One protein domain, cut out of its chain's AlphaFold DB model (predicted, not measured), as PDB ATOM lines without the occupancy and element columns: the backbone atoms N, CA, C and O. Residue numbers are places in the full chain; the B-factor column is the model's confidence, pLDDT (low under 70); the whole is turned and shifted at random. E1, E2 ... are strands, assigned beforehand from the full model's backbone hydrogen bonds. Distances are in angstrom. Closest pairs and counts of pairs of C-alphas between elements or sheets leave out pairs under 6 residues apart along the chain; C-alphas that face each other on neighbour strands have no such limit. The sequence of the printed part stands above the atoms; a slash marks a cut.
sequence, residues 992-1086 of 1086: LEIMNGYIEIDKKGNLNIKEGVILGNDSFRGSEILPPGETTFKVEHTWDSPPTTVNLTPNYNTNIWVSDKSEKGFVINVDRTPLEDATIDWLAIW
ATOM      1  N   LEU A 992     -49.205  10.158 -16.003       92.12
ATOM      2  CA  LEU A 992     -48.170   9.438 -15.263       92.12
ATOM      3  C   LEU A 992     -46.804  10.007 -15.657       92.12
ATOM      4  O   LEU A 992     -46.271   9.684 -16.719       92.12
ATOM      5  N   GLU A 993     -46.260  10.868 -14.803       88.12
ATOM      6  CA  GLU A 993     -44.951  11.491 -14.991       88.12
ATOM      7  C   GLU A 993     -43.835  10.647 -14.364       88.12
ATOM      8  O   GLU A 993     -43.885  10.274 -13.194       88.12
ATOM      9  N   ILE A 994     -42.799  10.367 -15.153       88.31
ATOM     10  CA  ILE A 994     -41.624   9.582 -14.772       88.31
ATOM     11  C   ILE A 994     -40.378  10.447 -15.006       88.31
ATOM     12  O   ILE A 994     -40.271  11.152 -16.012       88.31
ATOM     13  N   MET A 995     -39.434  10.404 -14.058       79.94
ATOM     14  CA  MET A 995     -38.210  11.221 -14.060       79.94
ATOM     15  C   MET A 995     -38.505  12.717 -14.264       79.94
ATOM     16  O   MET A 995     -38.068  13.310 -15.244       79.94
ATOM     17  N   ASN A 996     -39.282  13.326 -13.358       80.94
ATOM     18  CA  ASN A 996     -39.661  14.750 -13.418       80.94
ATOM     19  C   ASN A 996     -40.303  15.156 -14.768       80.94
ATOM     20  O   ASN A 996     -40.006  16.212 -15.329       80.94
ATOM     21  N   GLY A 997     -41.138  14.270 -15.319       78.69
ATOM     22  CA  GLY A 997     -41.912  14.509 -16.537       78.69
ATOM     23  C   GLY A 997     -41.134  14.410 -17.854       78.69
ATOM     24  O   GLY A 997     -41.697  14.767 -18.888       78.69
ATOM     25  N   TYR A 998     -39.879  13.941 -17.870       80.81
ATOM     26  CA  TYR A 998     -39.145  13.685 -19.124       80.81
ATOM     27  C   TYR A 998     -39.713  12.493 -19.907       80.81
ATOM     28  O   TYR A 998     -39.712  12.512 -21.142       80.81
ATOM     29  N   ILE A 999     -40.231  11.490 -19.194       87.00
ATOM     30  CA  ILE A 999     -41.063  10.419 -19.743       87.00
ATOM     31  C   ILE A 999     -42.460  10.600 -19.156       87.00
ATOM     32  O   ILE A 999     -42.622  10.717 -17.943       87.00
ATOM     33  N   GLU A1000     -43.476  10.641 -20.006       88.69
ATOM     34  CA  GLU A1000     -44.847  10.930 -19.602       88.69
ATOM     35  C   GLU A1000     -45.805   9.997 -20.342       88.69
ATOM     36  O   GLU A1000     -45.755   9.904 -21.569       88.69
ATOM     37  N   ILE A1001     -46.676   9.305 -19.606       91.81
ATOM     38  CA  ILE A1001     -47.811   8.589 -20.195       91.81
ATOM     39  C   ILE A1001     -49.060   9.432 -19.954       91.81
ATOM     40  O   ILE A1001     -49.476   9.636 -18.811       91.81
ATOM     41  N   ASP A1002     -49.642   9.958 -21.031       88.69
ATOM     42  CA  ASP A1002     -50.833  10.802 -20.934       88.69
ATOM     43  C   ASP A1002     -52.085   9.995 -20.530       88.69
ATOM     44  O   ASP A1002     -52.114   8.762 -20.564       88.69
ATOM     45  N   LYS A1003     -53.177  10.695 -20.196       90.56
ATOM     46  CA  LYS A1003     -54.484  10.083 -19.866       90.56
ATOM     47  C   LYS A1003     -55.083   9.163 -20.940       90.56
ATOM     48  O   LYS A1003     -56.103   8.529 -20.679       90.56
ATOM     49  N   LYS A1004     -54.516   9.116 -22.149       86.69
ATOM     50  CA  LYS A1004     -54.951   8.257 -23.260       86.69
ATOM     51  C   LYS A1004     -54.012   7.063 -23.479       86.69
ATOM     52  O   LYS A1004     -54.316   6.230 -24.329       86.69
ATOM     53  N   GLY A1005     -52.915   6.964 -22.725       80.31
ATOM     54  CA  GLY A1005     -51.918   5.899 -22.838       80.31
ATOM     55  C   GLY A1005     -50.797   6.177 -23.843       80.31
ATOM     56  O   GLY A1005     -50.040   5.261 -24.156       80.31
ATOM     57  N   ASN A1006     -50.666   7.403 -24.361       85.50
ATOM     58  CA  ASN A1006     -49.572   7.743 -25.273       85.50
ATOM     59  C   ASN A1006     -48.268   7.927 -24.489       85.50
ATOM     60  O   ASN A1006     -48.224   8.733 -23.562       85.50
ATOM     61  N   LEU A1007     -47.202   7.235 -24.901       88.31
ATOM     62  CA  LEU A1007     -45.856   7.441 -24.371       88.31
ATOM     63  C   LEU A1007     -45.205   8.656 -25.045       88.31
ATOM     64  O   LEU A1007     -44.863   8.609 -26.227       88.31
ATOM     65  N   ASN A1008     -45.006   9.727 -24.283       83.19
ATOM     66  CA  ASN A1008     -44.273  10.916 -24.697       83.19
ATOM     67  C   ASN A1008     -42.892  10.932 -24.025       83.19
ATOM     68  O   ASN A1008     -42.793  10.915 -22.799       83.19
ATOM     69  N   ILE A1009     -41.825  10.975 -24.823       86.06
ATOM     70  CA  ILE A1009     -40.442  11.104 -24.348       86.06
ATOM     71  C   ILE A1009     -39.950  12.464 -24.833       86.06
ATOM     72  O   ILE A1009     -39.723  12.642 -26.028       86.06
ATOM     73  N   LYS A1010     -39.828  13.434 -23.919       79.44
ATOM     74  CA  LYS A1010     -39.540  14.834 -24.280       79.44
ATOM     75  C   LYS A1010     -38.127  14.997 -24.841       79.44
ATOM     76  O   LYS A1010     -37.951  15.673 -25.848       79.44
ATOM     77  N   GLU A1011     -37.150  14.325 -24.232       70.25
ATOM     78  CA  GLU A1011     -35.779  14.181 -24.733       70.25
ATOM     79  C   GLU A1011     -35.255  12.783 -24.362       70.25
ATOM     80  O   GLU A1011     -35.396  12.351 -23.218       70.25
ATOM     81  N   GLY A1012     -34.667  12.048 -25.314       64.88
ATOM     82  CA  GLY A1012     -34.153  10.695 -25.073       64.88
ATOM     83  C   GLY A1012     -33.726   9.949 -26.344       64.88
ATOM     84  O   GLY A1012     -33.986  10.395 -27.459       64.88
ATOM     85  N   VAL A1013     -33.071   8.796 -26.169       63.38
ATOM     86  CA  VAL A1013     -32.613   7.911 -27.258       63.38
ATOM     87  C   VAL A1013     -33.182   6.510 -27.050       63.38
ATOM     88  O   VAL A1013     -33.032   5.937 -25.973       63.38
ATOM     89  N   ILE A1014     -33.785   5.929 -28.090       68.38
ATOM     90  CA  ILE A1014     -34.220   4.526 -28.080       68.38
ATOM     91  C   ILE A1014     -33.027   3.648 -28.479       68.38
ATOM     92  O   ILE A1014     -32.594   3.653 -29.633       68.38
ATOM     93  N   LEU A1015     -32.473   2.906 -27.520       59.72
ATOM     94  CA  LEU A1015     -31.335   2.009 -27.733       59.72
ATOM     95  C   LEU A1015     -31.815   0.564 -27.929       59.72
ATOM     96  O   LEU A1015     -32.318  -0.058 -27.000       59.72
ATOM     97  N   GLY A1016     -31.629   0.024 -29.137       60.59
ATOM     98  CA  GLY A1016     -31.781  -1.411 -29.408       60.59
ATOM     99  C   GLY A1016     -30.543  -2.225 -29.015       60.59
ATOM    100  O   GLY A1016     -29.448  -1.668 -28.899       60.59
ATOM    101  N   ASN A1017     -30.702  -3.538 -28.846       65.12
ATOM    102  CA  ASN A1017     -29.595  -4.459 -28.567       65.12
ATOM    103  C   ASN A1017     -29.164  -5.224 -29.829       65.12
ATOM    104  O   ASN A1017     -29.889  -5.267 -30.826       65.12
ATOM    105  N   ASP A1018     -27.976  -5.824 -29.773       72.38
ATOM    106  CA  ASP A1018     -27.334  -6.453 -30.935       72.38
ATOM    107  C   ASP A1018     -28.105  -7.686 -31.447       72.38
ATOM    108  O   ASP A1018     -27.978  -8.090 -32.600       72.38
ATOM    109  N   SER A1019     -29.002  -8.237 -30.619       70.50
ATOM    110  CA  SER A1019     -29.918  -9.304 -31.018       70.50
ATOM    111  C   SER A1019     -30.925  -8.871 -32.082       70.50
ATOM    112  O   SER A1019     -31.562  -9.740 -32.665       70.50
ATOM    113  N   PHE A1020     -31.124  -7.575 -32.347       82.12
ATOM    114  CA  PHE A1020     -32.005  -7.131 -33.432       82.12
ATOM    115  C   PHE A1020     -31.454  -6.000 -34.298       82.12
ATOM    116  O   PHE A1020     -32.140  -5.559 -35.218       82.12
ATOM    117  N   ARG A1021     -30.214  -5.561 -34.079       85.69
ATOM    118  CA  ARG A1021     -29.501  -4.685 -35.013       85.69
ATOM    119  C   ARG A1021     -28.014  -5.002 -35.038       85.69
ATOM    120  O   ARG A1021     -27.462  -5.391 -34.020       85.69
ATOM    121  N   GLY A1022     -27.355  -4.746 -36.155       87.94
ATOM    122  CA  GLY A1022     -25.913  -4.944 -36.282       87.94
ATOM    123  C   GLY A1022     -25.328  -4.163 -37.447       87.94
ATOM    124  O   GLY A1022     -26.032  -3.398 -38.105       87.94
ATOM    125  N   SER A1023     -24.030  -4.345 -37.679       89.06
ATOM    126  CA  SER A1023     -23.305  -3.756 -38.804       89.06
ATOM    127  C   SER A1023     -22.244  -4.738 -39.273       89.06
ATOM    128  O   SER A1023     -21.409  -5.161 -38.475       89.06
ATOM    129  N   GLU A1024     -22.278  -5.101 -40.553       90.75
ATOM    130  CA  GLU A1024     -21.324  -6.046 -41.143       90.75
ATOM    131  C   GLU A1024     -20.333  -5.338 -42.058       90.75
ATOM    132  O   GLU A1024     -20.715  -4.439 -42.812       90.75
ATOM    133  N   ILE A1025     -19.074  -5.783 -42.038       90.88
ATOM    134  CA  ILE A1025     -18.041  -5.329 -42.974       90.88
ATOM    135  C   ILE A1025     -18.019  -6.270 -44.180       90.88
ATOM    136  O   ILE A1025     -17.743  -7.461 -44.039       90.88
ATOM    137  N   LEU A1026     -18.259  -5.718 -45.368       90.31
ATOM    138  CA  LEU A1026     -18.119  -6.402 -46.649       90.31
ATOM    139  C   LEU A1026     -16.782  -5.997 -47.305       90.31
ATOM    140  O   LEU A1026     -16.626  -4.824 -47.665       90.31
ATOM    141  N   PRO A1027     -15.823  -6.929 -47.478       88.06
ATOM    142  CA  PRO A1027     -14.547  -6.641 -48.129       88.06
ATOM    143  C   PRO A1027     -14.684  -6.372 -49.638       88.06
ATOM    144  O   PRO A1027     -15.629  -6.851 -50.278       88.06
ATOM    145  N   PRO A1028     -13.726  -5.661 -50.258       88.75
ATOM    146  CA  PRO A1028     -13.748  -5.395 -51.688       88.75
ATOM    147  C   PRO A1028     -13.614  -6.683 -52.508       88.75
ATOM    148  O   PRO A1028     -12.684  -7.470 -52.333       88.75
ATOM    149  N   GLY A1029     -14.544  -6.865 -53.445       85.69
ATOM    150  CA  GLY A1029     -14.644  -8.045 -54.310       85.69
ATOM    151  C   GLY A1029     -15.696  -9.079 -53.891       85.69
ATOM    152  O   GLY A1029     -16.053  -9.912 -54.721       85.69
ATOM    153  N   GLU A1030     -16.244  -8.998 -52.675       87.06
ATOM    154  CA  GLU A1030     -17.333  -9.873 -52.207       87.06
ATOM    155  C   GLU A1030     -18.719  -9.274 -52.524       87.06
ATOM    156  O   GLU A1030     -18.924  -8.065 -52.402       87.06
ATOM    157  N   THR A1031     -19.687 -10.108 -52.936       87.75
ATOM    158  CA  THR A1031     -21.074  -9.688 -53.272       87.75
ATOM    159  C   THR A1031     -22.144 -10.170 -52.290       87.75
ATOM    160  O   THR A1031     -23.297  -9.739 -52.375       87.75
ATOM    161  N   THR A1032     -21.806 -11.069 -51.366       87.25
ATOM    162  CA  THR A1032     -22.744 -11.600 -50.371       87.25
ATOM    163  C   THR A1032     -22.065 -11.755 -49.017       87.25
ATOM    164  O   THR A1032     -20.866 -12.007 -48.925       87.25
ATOM    165  N   PHE A1033     -22.845 -11.604 -47.949       88.06
ATOM    166  CA  PHE A1033     -22.380 -11.810 -46.583       88.06
ATOM    167  C   PHE A1033     -23.486 -12.454 -45.752       88.06
ATOM    168  O   PHE A1033     -24.657 -12.088 -45.866       88.06
ATOM    169  N   LYS A1034     -23.134 -13.430 -44.912       90.06
ATOM    170  CA  LYS A1034     -24.098 -14.131 -44.062       90.06
ATOM    171  C   LYS A1034     -24.021 -13.605 -42.633       90.06
ATOM    172  O   LYS A1034     -23.018 -13.807 -41.959       90.06
ATOM    173  N   VAL A1035     -25.116 -13.014 -42.168       89.50
ATOM    174  CA  VAL A1035     -25.313 -12.666 -40.759       89.50
ATOM    175  C   VAL A1035     -25.778 -13.928 -40.043       89.50
ATOM    176  O   VAL A1035     -26.896 -14.392 -40.270       89.50
ATOM    177  N   GLU A1036     -24.926 -14.513 -39.203       89.12
ATOM    178  CA  GLU A1036     -25.286 -15.664 -38.370       89.12
ATOM    179  C   GLU A1036     -25.656 -15.196 -36.958       89.12
ATOM    180  O   GLU A1036     -24.795 -14.817 -36.168       89.12
ATOM    181  N   HIS A1037     -26.948 -15.247 -36.629       84.38
ATOM    182  CA  HIS A1037     -27.464 -14.931 -35.297       84.38
ATOM    183  C   HIS A1037     -28.590 -15.902 -34.940       84.38
ATOM    184  O   HIS A1037     -29.375 -16.262 -35.811       84.38
ATOM    185  N   THR A1038     -28.687 -16.339 -33.681       83.69
ATOM    186  CA  THR A1038     -29.770 -17.246 -33.258       83.69
ATOM    187  C   THR A1038     -30.940 -16.455 -32.666       83.69
ATOM    188  O   THR A1038     -30.713 -15.572 -31.838       83.69
ATOM    189  N   TRP A1039     -32.169 -16.783 -33.068       82.81
ATOM    190  CA  TRP A1039     -33.430 -16.195 -32.599       82.81
ATOM    191  C   TRP A1039     -34.496 -17.270 -32.378       82.81
ATOM    192  O   TRP A1039     -34.460 -18.312 -33.025       82.81
ATOM    193  N   ASP A1040     -35.489 -16.974 -31.535       83.88
ATOM    194  CA  ASP A1040     -36.619 -17.878 -31.264       83.88
ATOM    195  C   ASP A1040     -37.616 -17.977 -32.438       83.88
ATOM    196  O   ASP A1040     -38.437 -18.890 -32.486       83.88
ATOM    197  N   SER A1041     -37.572 -17.030 -33.384       83.81
ATOM    198  CA  SER A1041     -38.315 -17.087 -34.651       83.81
ATOM    199  C   SER A1041     -37.644 -16.230 -35.742       83.81
ATOM    200  O   SER A1041     -36.914 -15.285 -35.413       83.81
ATOM    201  N   PRO A1042     -37.866 -16.511 -37.044       84.19
ATOM    202  CA  PRO A1042     -37.315 -15.699 -38.129       84.19
ATOM    203  C   PRO A1042     -37.952 -14.296 -38.154       84.19
ATOM    204  O   PRO A1042     -39.174 -14.195 -38.046       84.19
ATOM    205  N   PRO A1043     -37.184 -13.210 -38.363       87.31
ATOM    206  CA  PRO A1043     -37.729 -11.854 -38.337       87.31
ATOM    207  C   PRO A1043     -38.665 -11.571 -39.519       87.31
ATOM    208  O   PRO A1043     -38.324 -11.819 -40.685       87.31
ATOM    209  N   THR A1044     -39.829 -10.989 -39.228       89.19
ATOM    210  CA  THR A1044     -40.862 -10.615 -40.207       89.19
ATOM    211  C   THR A1044     -40.317  -9.627 -41.238       89.19
ATOM    212  O   THR A1044     -40.413  -9.871 -42.443       89.19
ATOM    213  N   THR A1045     -39.639  -8.569 -40.783       88.44
ATOM    214  CA  THR A1045     -38.989  -7.556 -41.631       88.44
ATOM    215  C   THR A1045     -37.540  -7.345 -41.195       88.44
ATOM    216  O   THR A1045     -37.217  -7.445 -40.017       88.44
ATOM    217  N   VAL A1046     -36.658  -7.048 -42.150       90.44
ATOM    218  CA  VAL A1046     -35.283  -6.611 -41.883       90.44
ATOM    219  C   VAL A1046     -35.007  -5.394 -42.758       90.44
ATOM    220  O   VAL A1046     -35.094  -5.487 -43.981       90.44
ATOM    221  N   ASN A1047     -34.693  -4.262 -42.134       91.94
ATOM    222  CA  ASN A1047     -34.256  -3.045 -42.811       91.94
ATOM    223  C   ASN A1047     -32.727  -3.046 -42.907       91.94
ATOM    224  O   ASN A1047     -32.058  -3.343 -41.920       91.94
ATOM    225  N   LEU A1048     -32.184  -2.694 -44.075       93.12
ATOM    226  CA  LEU A1048     -30.744  -2.606 -44.330       93.12
ATOM    227  C   LEU A1048     -30.361  -1.194 -44.788       93.12
ATOM    228  O   LEU A1048     -31.080  -0.597 -45.590       93.12
ATOM    229  N   THR A1049     -29.209  -0.702 -44.334       93.25
ATOM    230  CA  THR A1049     -28.643   0.602 -44.706       93.25
ATOM    231  C   THR A1049     -27.155   0.438 -45.060       93.25
ATOM    232  O   THR A1049     -26.316   0.398 -44.161       93.25
ATOM    233  N   PRO A1050     -26.791   0.308 -46.350       92.50
ATOM    234  CA  PRO A1050     -25.394   0.257 -46.773       92.50
ATOM    235  C   PRO A1050     -24.760   1.654 -46.742       92.50
ATOM    236  O   PRO A1050     -25.391   2.638 -47.125       92.50
ATOM    237  N   ASN A1051     -23.485   1.742 -46.358       92.88
ATOM    238  CA  ASN A1051     -22.738   3.007 -46.349       92.88
ATOM    239  C   ASN A1051     -22.181   3.421 -47.734       92.88
ATOM    240  O   ASN A1051     -21.495   4.436 -47.851       92.88
ATOM    241  N   TYR A1052     -22.483   2.652 -48.785       91.88
ATOM    242  CA  TYR A1052     -22.026   2.860 -50.159       91.88
ATOM    243  C   TYR A1052     -23.152   2.613 -51.177       91.88
ATOM    244  O   TYR A1052     -24.181   2.012 -50.872       91.88
ATOM    245  N   ASN A1053     -22.970   3.106 -52.406       89.69
ATOM    246  CA  ASN A1053     -24.014   3.090 -53.431       89.69
ATOM    247  C   ASN A1053     -24.147   1.716 -54.119       89.69
ATOM    248  O   ASN A1053     -23.443   1.427 -55.090       89.69
ATOM    249  N   THR A1054     -25.079   0.905 -53.622       90.88
ATOM    250  CA  THR A1054     -25.468  -0.412 -54.146       90.88
ATOM    251  C   THR A1054     -26.978  -0.607 -53.995       90.88
ATOM    252  O   THR A1054     -27.593  -0.020 -53.103       90.88
ATOM    253  N   ASN A1055     -27.582  -1.472 -54.811       93.00
ATOM    254  CA  ASN A1055     -28.858  -2.082 -54.439       93.00
ATOM    255  C   ASN A1055     -28.594  -3.201 -53.424       93.00
ATOM    256  O   ASN A1055     -27.536  -3.837 -53.461       93.00
ATOM    257  N   ILE A1056     -29.543  -3.432 -52.517       93.50
ATOM    258  CA  ILE A1056     -29.374  -4.353 -51.391       93.50
ATOM    259  C   ILE A1056     -30.685  -5.061 -51.038       93.50
ATOM    260  O   ILE A1056     -31.756  -4.456 -51.097       93.50
ATOM    261  N   TRP A1057     -30.611  -6.342 -50.676       93.88
ATOM    262  CA  TRP A1057     -31.764  -7.114 -50.199       93.88
ATOM    263  C   TRP A1057     -31.345  -8.284 -49.299       93.88
ATOM    264  O   TRP A1057     -30.190  -8.715 -49.285       93.88
ATOM    265  N   VAL A1058     -32.319  -8.814 -48.557       94.12
ATOM    266  CA  VAL A1058     -32.152  -9.962 -47.653       94.12
ATOM    267  C   VAL A1058     -32.705 -11.232 -48.302       94.12
ATOM    268  O   VAL A1058     -33.815 -11.213 -48.838       94.12
ATOM    269  N   SER A1059     -31.975 -12.343 -48.204       92.81
ATOM    270  CA  SER A1059     -32.461 -13.695 -48.518       92.81
ATOM    271  C   SER A1059     -32.288 -14.647 -47.329       92.81
ATOM    272  O   SER A1059     -31.655 -14.309 -46.326       92.81
ATOM    273  N   ASP A1060     -32.900 -15.831 -47.429       89.38
ATOM    274  CA  ASP A1060     -32.674 -16.975 -46.529       89.38
ATOM    275  C   ASP A1060     -32.837 -16.666 -45.028       89.38
ATOM    276  O   ASP A1060     -32.107 -17.179 -44.177       89.38
ATOM    277  N   LYS A1061     -33.825 -15.821 -44.697       91.31
ATOM    278  CA  LYS A1061     -34.186 -15.487 -43.312       91.31
ATOM    279  C   LYS A1061     -34.624 -16.735 -42.552       91.31
ATOM    280  O   LYS A1061     -35.558 -17.424 -42.958       91.31
ATOM    281  N   SER A1062     -33.989 -16.977 -41.413       91.44
ATOM    282  CA  SER A1062     -34.269 -18.101 -40.525       91.44
ATOM    283  C   SER A1062     -34.030 -17.713 -39.063       91.44
ATOM    284  O   SER A1062     -33.493 -16.649 -38.768       91.44
ATOM    285  N   GLU A1063     -34.351 -18.623 -38.145       89.44
ATOM    286  CA  GLU A1063     -33.936 -18.572 -36.733       89.44
ATOM    287  C   GLU A1063     -32.410 -18.553 -36.538       89.44
ATOM    288  O   GLU A1063     -31.951 -18.329 -35.427       89.44
ATOM    289  N   LYS A1064     -31.611 -18.817 -37.584       88.56
ATOM    290  CA  LYS A1064     -30.136 -18.834 -37.541       88.56
ATOM    291  C   LYS A1064     -29.500 -17.678 -38.319       88.56
ATOM    292  O   LYS A1064     -28.332 -17.760 -38.704       88.56
ATOM    293  N   GLY A1065     -30.272 -16.621 -38.564       90.00
ATOM    294  CA  GLY A1065     -29.821 -15.412 -39.235       90.00
ATOM    295  C   GLY A1065     -30.335 -15.302 -40.666       90.00
ATOM    296  O   GLY A1065     -31.328 -15.936 -41.044       90.00
ATOM    297  N   PHE A1066     -29.672 -14.469 -41.463       93.56
ATOM    298  CA  PHE A1066     -30.063 -14.154 -42.836       93.56
ATOM    299  C   PHE A1066     -28.853 -13.817 -43.717       93.56
ATOM    300  O   PHE A1066     -27.763 -13.528 -43.223       93.56
ATOM    301  N   VAL A1067     -29.035 -13.842 -45.036       94.50
ATOM    302  CA  VAL A1067     -27.993 -13.471 -46.005       94.50
ATOM    303  C   VAL A1067     -28.274 -12.074 -46.553       94.50
ATOM    304  O   VAL A1067     -29.375 -11.792 -47.029       94.50
ATOM    305  N   ILE A1068     -27.269 -11.202 -46.495       94.12
ATOM    306  CA  ILE A1068     -27.252  -9.895 -47.155       94.12
ATOM    307  C   ILE A1068     -26.641 -10.075 -48.546       94.12
ATOM    308  O   ILE A1068     -25.571 -10.671 -48.696       94.12
ATOM    309  N   ASN A1069     -27.313  -9.538 -49.561       94.00
ATOM    310  CA  ASN A1069     -26.871  -9.573 -50.953       94.00
ATOM    311  C   ASN A1069     -26.777  -8.145 -51.502       94.00
ATOM    312  O   ASN A1069     -27.669  -7.331 -51.246       94.00
ATOM    313  N   VAL A1070     -25.732  -7.864 -52.283       93.69
ATOM    314  CA  VAL A1070     -25.506  -6.570 -52.948       93.69
ATOM    315  C   VAL A1070     -25.260  -6.755 -54.448       93.69
ATOM    316  O   VAL A1070     -24.701  -7.766 -54.871       93.69
ATOM    317  N   ASP A1071     -25.683  -5.794 -55.276       92.19
ATOM    318  CA  ASP A1071     -25.514  -5.879 -56.738       92.19
ATOM    319  C   ASP A1071     -24.153  -5.373 -57.245       92.19
ATOM    320  O   ASP A1071     -23.784  -5.642 -58.392       92.19
ATOM    321  N   ARG A1072     -23.390  -4.661 -56.405       88.25
ATOM    322  CA  ARG A1072     -22.051  -4.141 -56.718       88.25
ATOM    323  C   ARG A1072     -21.117  -4.333 -55.533       88.25
ATOM    324  O   ARG A1072     -21.474  -4.007 -54.410       88.25
ATOM    325  N   THR A1073     -19.901  -4.804 -55.795       87.00
ATOM    326  CA  THR A1073     -18.864  -4.933 -54.765       87.00
ATOM    327  C   THR A1073     -18.275  -3.559 -54.427       87.00
ATOM    328  O   THR A1073     -18.097  -2.741 -55.340       87.00
ATOM    329  N   PRO A1074     -17.901  -3.293 -53.167       87.69
ATOM    330  CA  PRO A1074     -17.213  -2.061 -52.812       87.69
ATOM    331  C   PRO A1074     -15.748  -2.089 -53.302       87.69
ATOM    332  O   PRO A1074     -15.215  -3.145 -53.651       87.69
ATOM    333  N   LEU A1075     -15.108  -0.916 -53.394       88.06
ATOM    334  CA  LEU A1075     -13.708  -0.777 -53.849       88.06
ATOM    335  C   LEU A1075     -12.684  -0.873 -52.703       88.06
ATOM    336  O   LEU A1075     -11.520  -1.173 -52.948       88.06
ATOM    337  N   GLU A1076     -13.141  -0.646 -51.473       89.06
ATOM    338  CA  GLU A1076     -12.440  -0.813 -50.195       89.06
ATOM    339  C   GLU A1076     -13.448  -1.428 -49.196       89.06
ATOM    340  O   GLU A1076     -14.602  -1.643 -49.569       89.06
ATOM    341  N   ASP A1077     -13.053  -1.734 -47.958       89.06
ATOM    342  CA  ASP A1077     -13.969  -2.311 -46.957       89.06
ATOM    343  C   ASP A1077     -15.167  -1.373 -46.687       89.06
ATOM    344  O   ASP A1077     -14.987  -0.196 -46.360       89.06
ATOM    345  N   ALA A1078     -16.395  -1.889 -46.800       89.69
ATOM    346  CA  ALA A1078     -17.630  -1.114 -46.634       89.69
ATOM    347  C   ALA A1078     -18.540  -1.705 -45.547       89.69
ATOM    348  O   ALA A1078     -18.488  -2.906 -45.294       89.69
ATOM    349  N   THR A1079     -19.390  -0.886 -44.915       92.38
ATOM    350  CA  THR A1079     -20.290  -1.335 -43.836       92.38
ATOM    351  C   THR A1079     -21.753  -1.352 -44.261       92.38
ATOM    352  O   THR A1079     -22.207  -0.521 -45.054       92.38
ATOM    353  N   ILE A1080     -22.503  -2.308 -43.716       92.75
ATOM    354  CA  ILE A1080     -23.945  -2.445 -43.920       92.75
ATOM    355  C   ILE A1080     -24.618  -2.596 -42.560       92.75
ATOM    356  O   ILE A1080     -24.512  -3.649 -41.930       92.75
ATOM    357  N   ASP A1081     -25.348  -1.562 -42.146       92.56
ATOM    358  CA  ASP A1081     -26.145  -1.589 -40.923       92.56
ATOM    359  C   ASP A1081     -27.472  -2.319 -41.171       92.56
ATOM    360  O   ASP A1081     -28.093  -2.165 -42.227       92.56
ATOM    361  N   TRP A1082     -27.941  -3.091 -40.193       91.19
ATOM    362  CA  TRP A1082     -29.176  -3.867 -40.289       91.19
ATOM    363  C   TRP A1082     -30.041  -3.758 -39.027       91.19
ATOM    364  O   TRP A1082     -29.526  -3.595 -37.925       91.19
ATOM    365  N   LEU A1083     -31.367  -3.842 -39.189       90.19
ATOM    366  CA  LEU A1083     -32.373  -3.813 -38.117       90.19
ATOM    367  C   LEU A1083     -33.482  -4.838 -38.404       90.19
ATOM    368  O   LEU A1083     -34.234  -4.684 -39.367       90.19
ATOM    369  N   ALA A1084     -33.600  -5.859 -37.562       86.94
ATOM    370  CA  ALA A1084     -34.632  -6.890 -37.602       86.94
ATOM    371  C   ALA A1084     -35.855  -6.504 -36.748       86.94
ATOM    372  O   ALA A1084     -35.721  -5.905 -35.682       86.94
ATOM    373  N   ILE A1085     -37.056  -6.840 -37.232       84.75
ATOM    374  CA  ILE A1085     -38.346  -6.566 -36.584       84.75
ATOM    375  C   ILE A1085     -39.248  -7.798 -36.763       84.75
ATOM    376  O   ILE A1085     -39.367  -8.317 -37.879       84.75
ATOM    377  N   TRP A1086     -39.877  -8.250 -35.675       85.19
ATOM    378  CA  TRP A1086     -40.825  -9.372 -35.636       85.19
ATOM    379  C   TRP A1086     -42.269  -8.872 -35.689       85.19
ATOM    380  O   TRP A1086     -42.576  -7.896 -34.970       85.19
TER     381      TRP A1086
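What this domain is: This is residues 992 to 1086 of the 1086 residues of the protein "HTH merR-type domain-containing protein" of Candidatus Woesebacteria bacterium GW2011_GWC1_43_10b (UniProt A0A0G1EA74). Two separate lobes are joined by a long strand-free arm: a small three-stranded sheet, E1 E2 E3, and a larger sandwich in which the sheet E4 E9 E6 is face to face with the sheet E5 E8 E7, their strands crossed at 42 degrees. Residues 1010 to 1020 make the link between the lobes. The printed part has 95 residues, with nine named strands, E1 to E9 in order along the chain, and no named helix; each sheet is antiparallel and has the order just given. The class is all strand, though 46 of the 95 residues, under half, are in named elements. The whole is loose, with a radius of gyration of the C-alphas of 17.9 A, and elongated, spanning 54 by 29 by 18 A.

How they stand to each other: E1, residues 992 to 994, E2, residues 999 to 1001, and E3, residues 1007 to 1009, form a meander, each strand the antiparallel neighbour of the one before. In the hairpin E1 and E2, N 994 and O 999 are 2.8 A apart, within hydrogen-bond range; in the hairpin E2 and E3, N 1008 and O 1000 are 2.8 A apart. These three strands are apart from E4, residues 1021 to 1026, E5, residues 1032 to 1035, E6, residues 1045 to 1050, E7, residues 1056 to 1062, E8, residues 1065 to 1070, and E9, residues 1078 to 1085. E9 is the inner strand between E4 and E6, with N 1026 and O 1078 at 2.8 A and N 1047 and O 1083 at 2.8 A; this sheet is strongly twisted. E8 is the inner strand between E5 and E7, with N 1068 and O 1033 at 2.8 A and, in the hairpin E7 and E8, N 1059 and O 1067 at 2.9 A. The two sheets make a sandwich, two sheets face to face: the parts of them that face each other are 9.6 A centre to centre, with their best planes 16 degrees apart. Across it, the closest C-alphas of E4 and E5 are those of Leu 1026 and Phe 1033, 6.9 A apart; those of E6 and E7 are Val 1046 and Val 1058, 7.4 A apart.

Where its parts are: E1 begins at C-alpha 992, (-48.170, 9.438, -15.263). E1, E2 and E3 measure 6.6 A, 7.0 A and 6.5 A. E4 begins at C-alpha 1021, (-29.501, -4.685, -35.013), and is 16.4 A long. E5 is 10.0 A, E6 16.5 A, E7 18.2 A and E8 16.9 A long. E9, 23.7 A, ends at C-alpha 1085, (-38.346, -6.566, -36.584).

The domain as a whole: The farthest C-alphas, those of Lys 1003 and Gly 1029, are 55.7 A apart. The printed part has no cut. The link E3 to E4, 11 residues, is long. Residues 1012 to 1017 have pLDDT under 70.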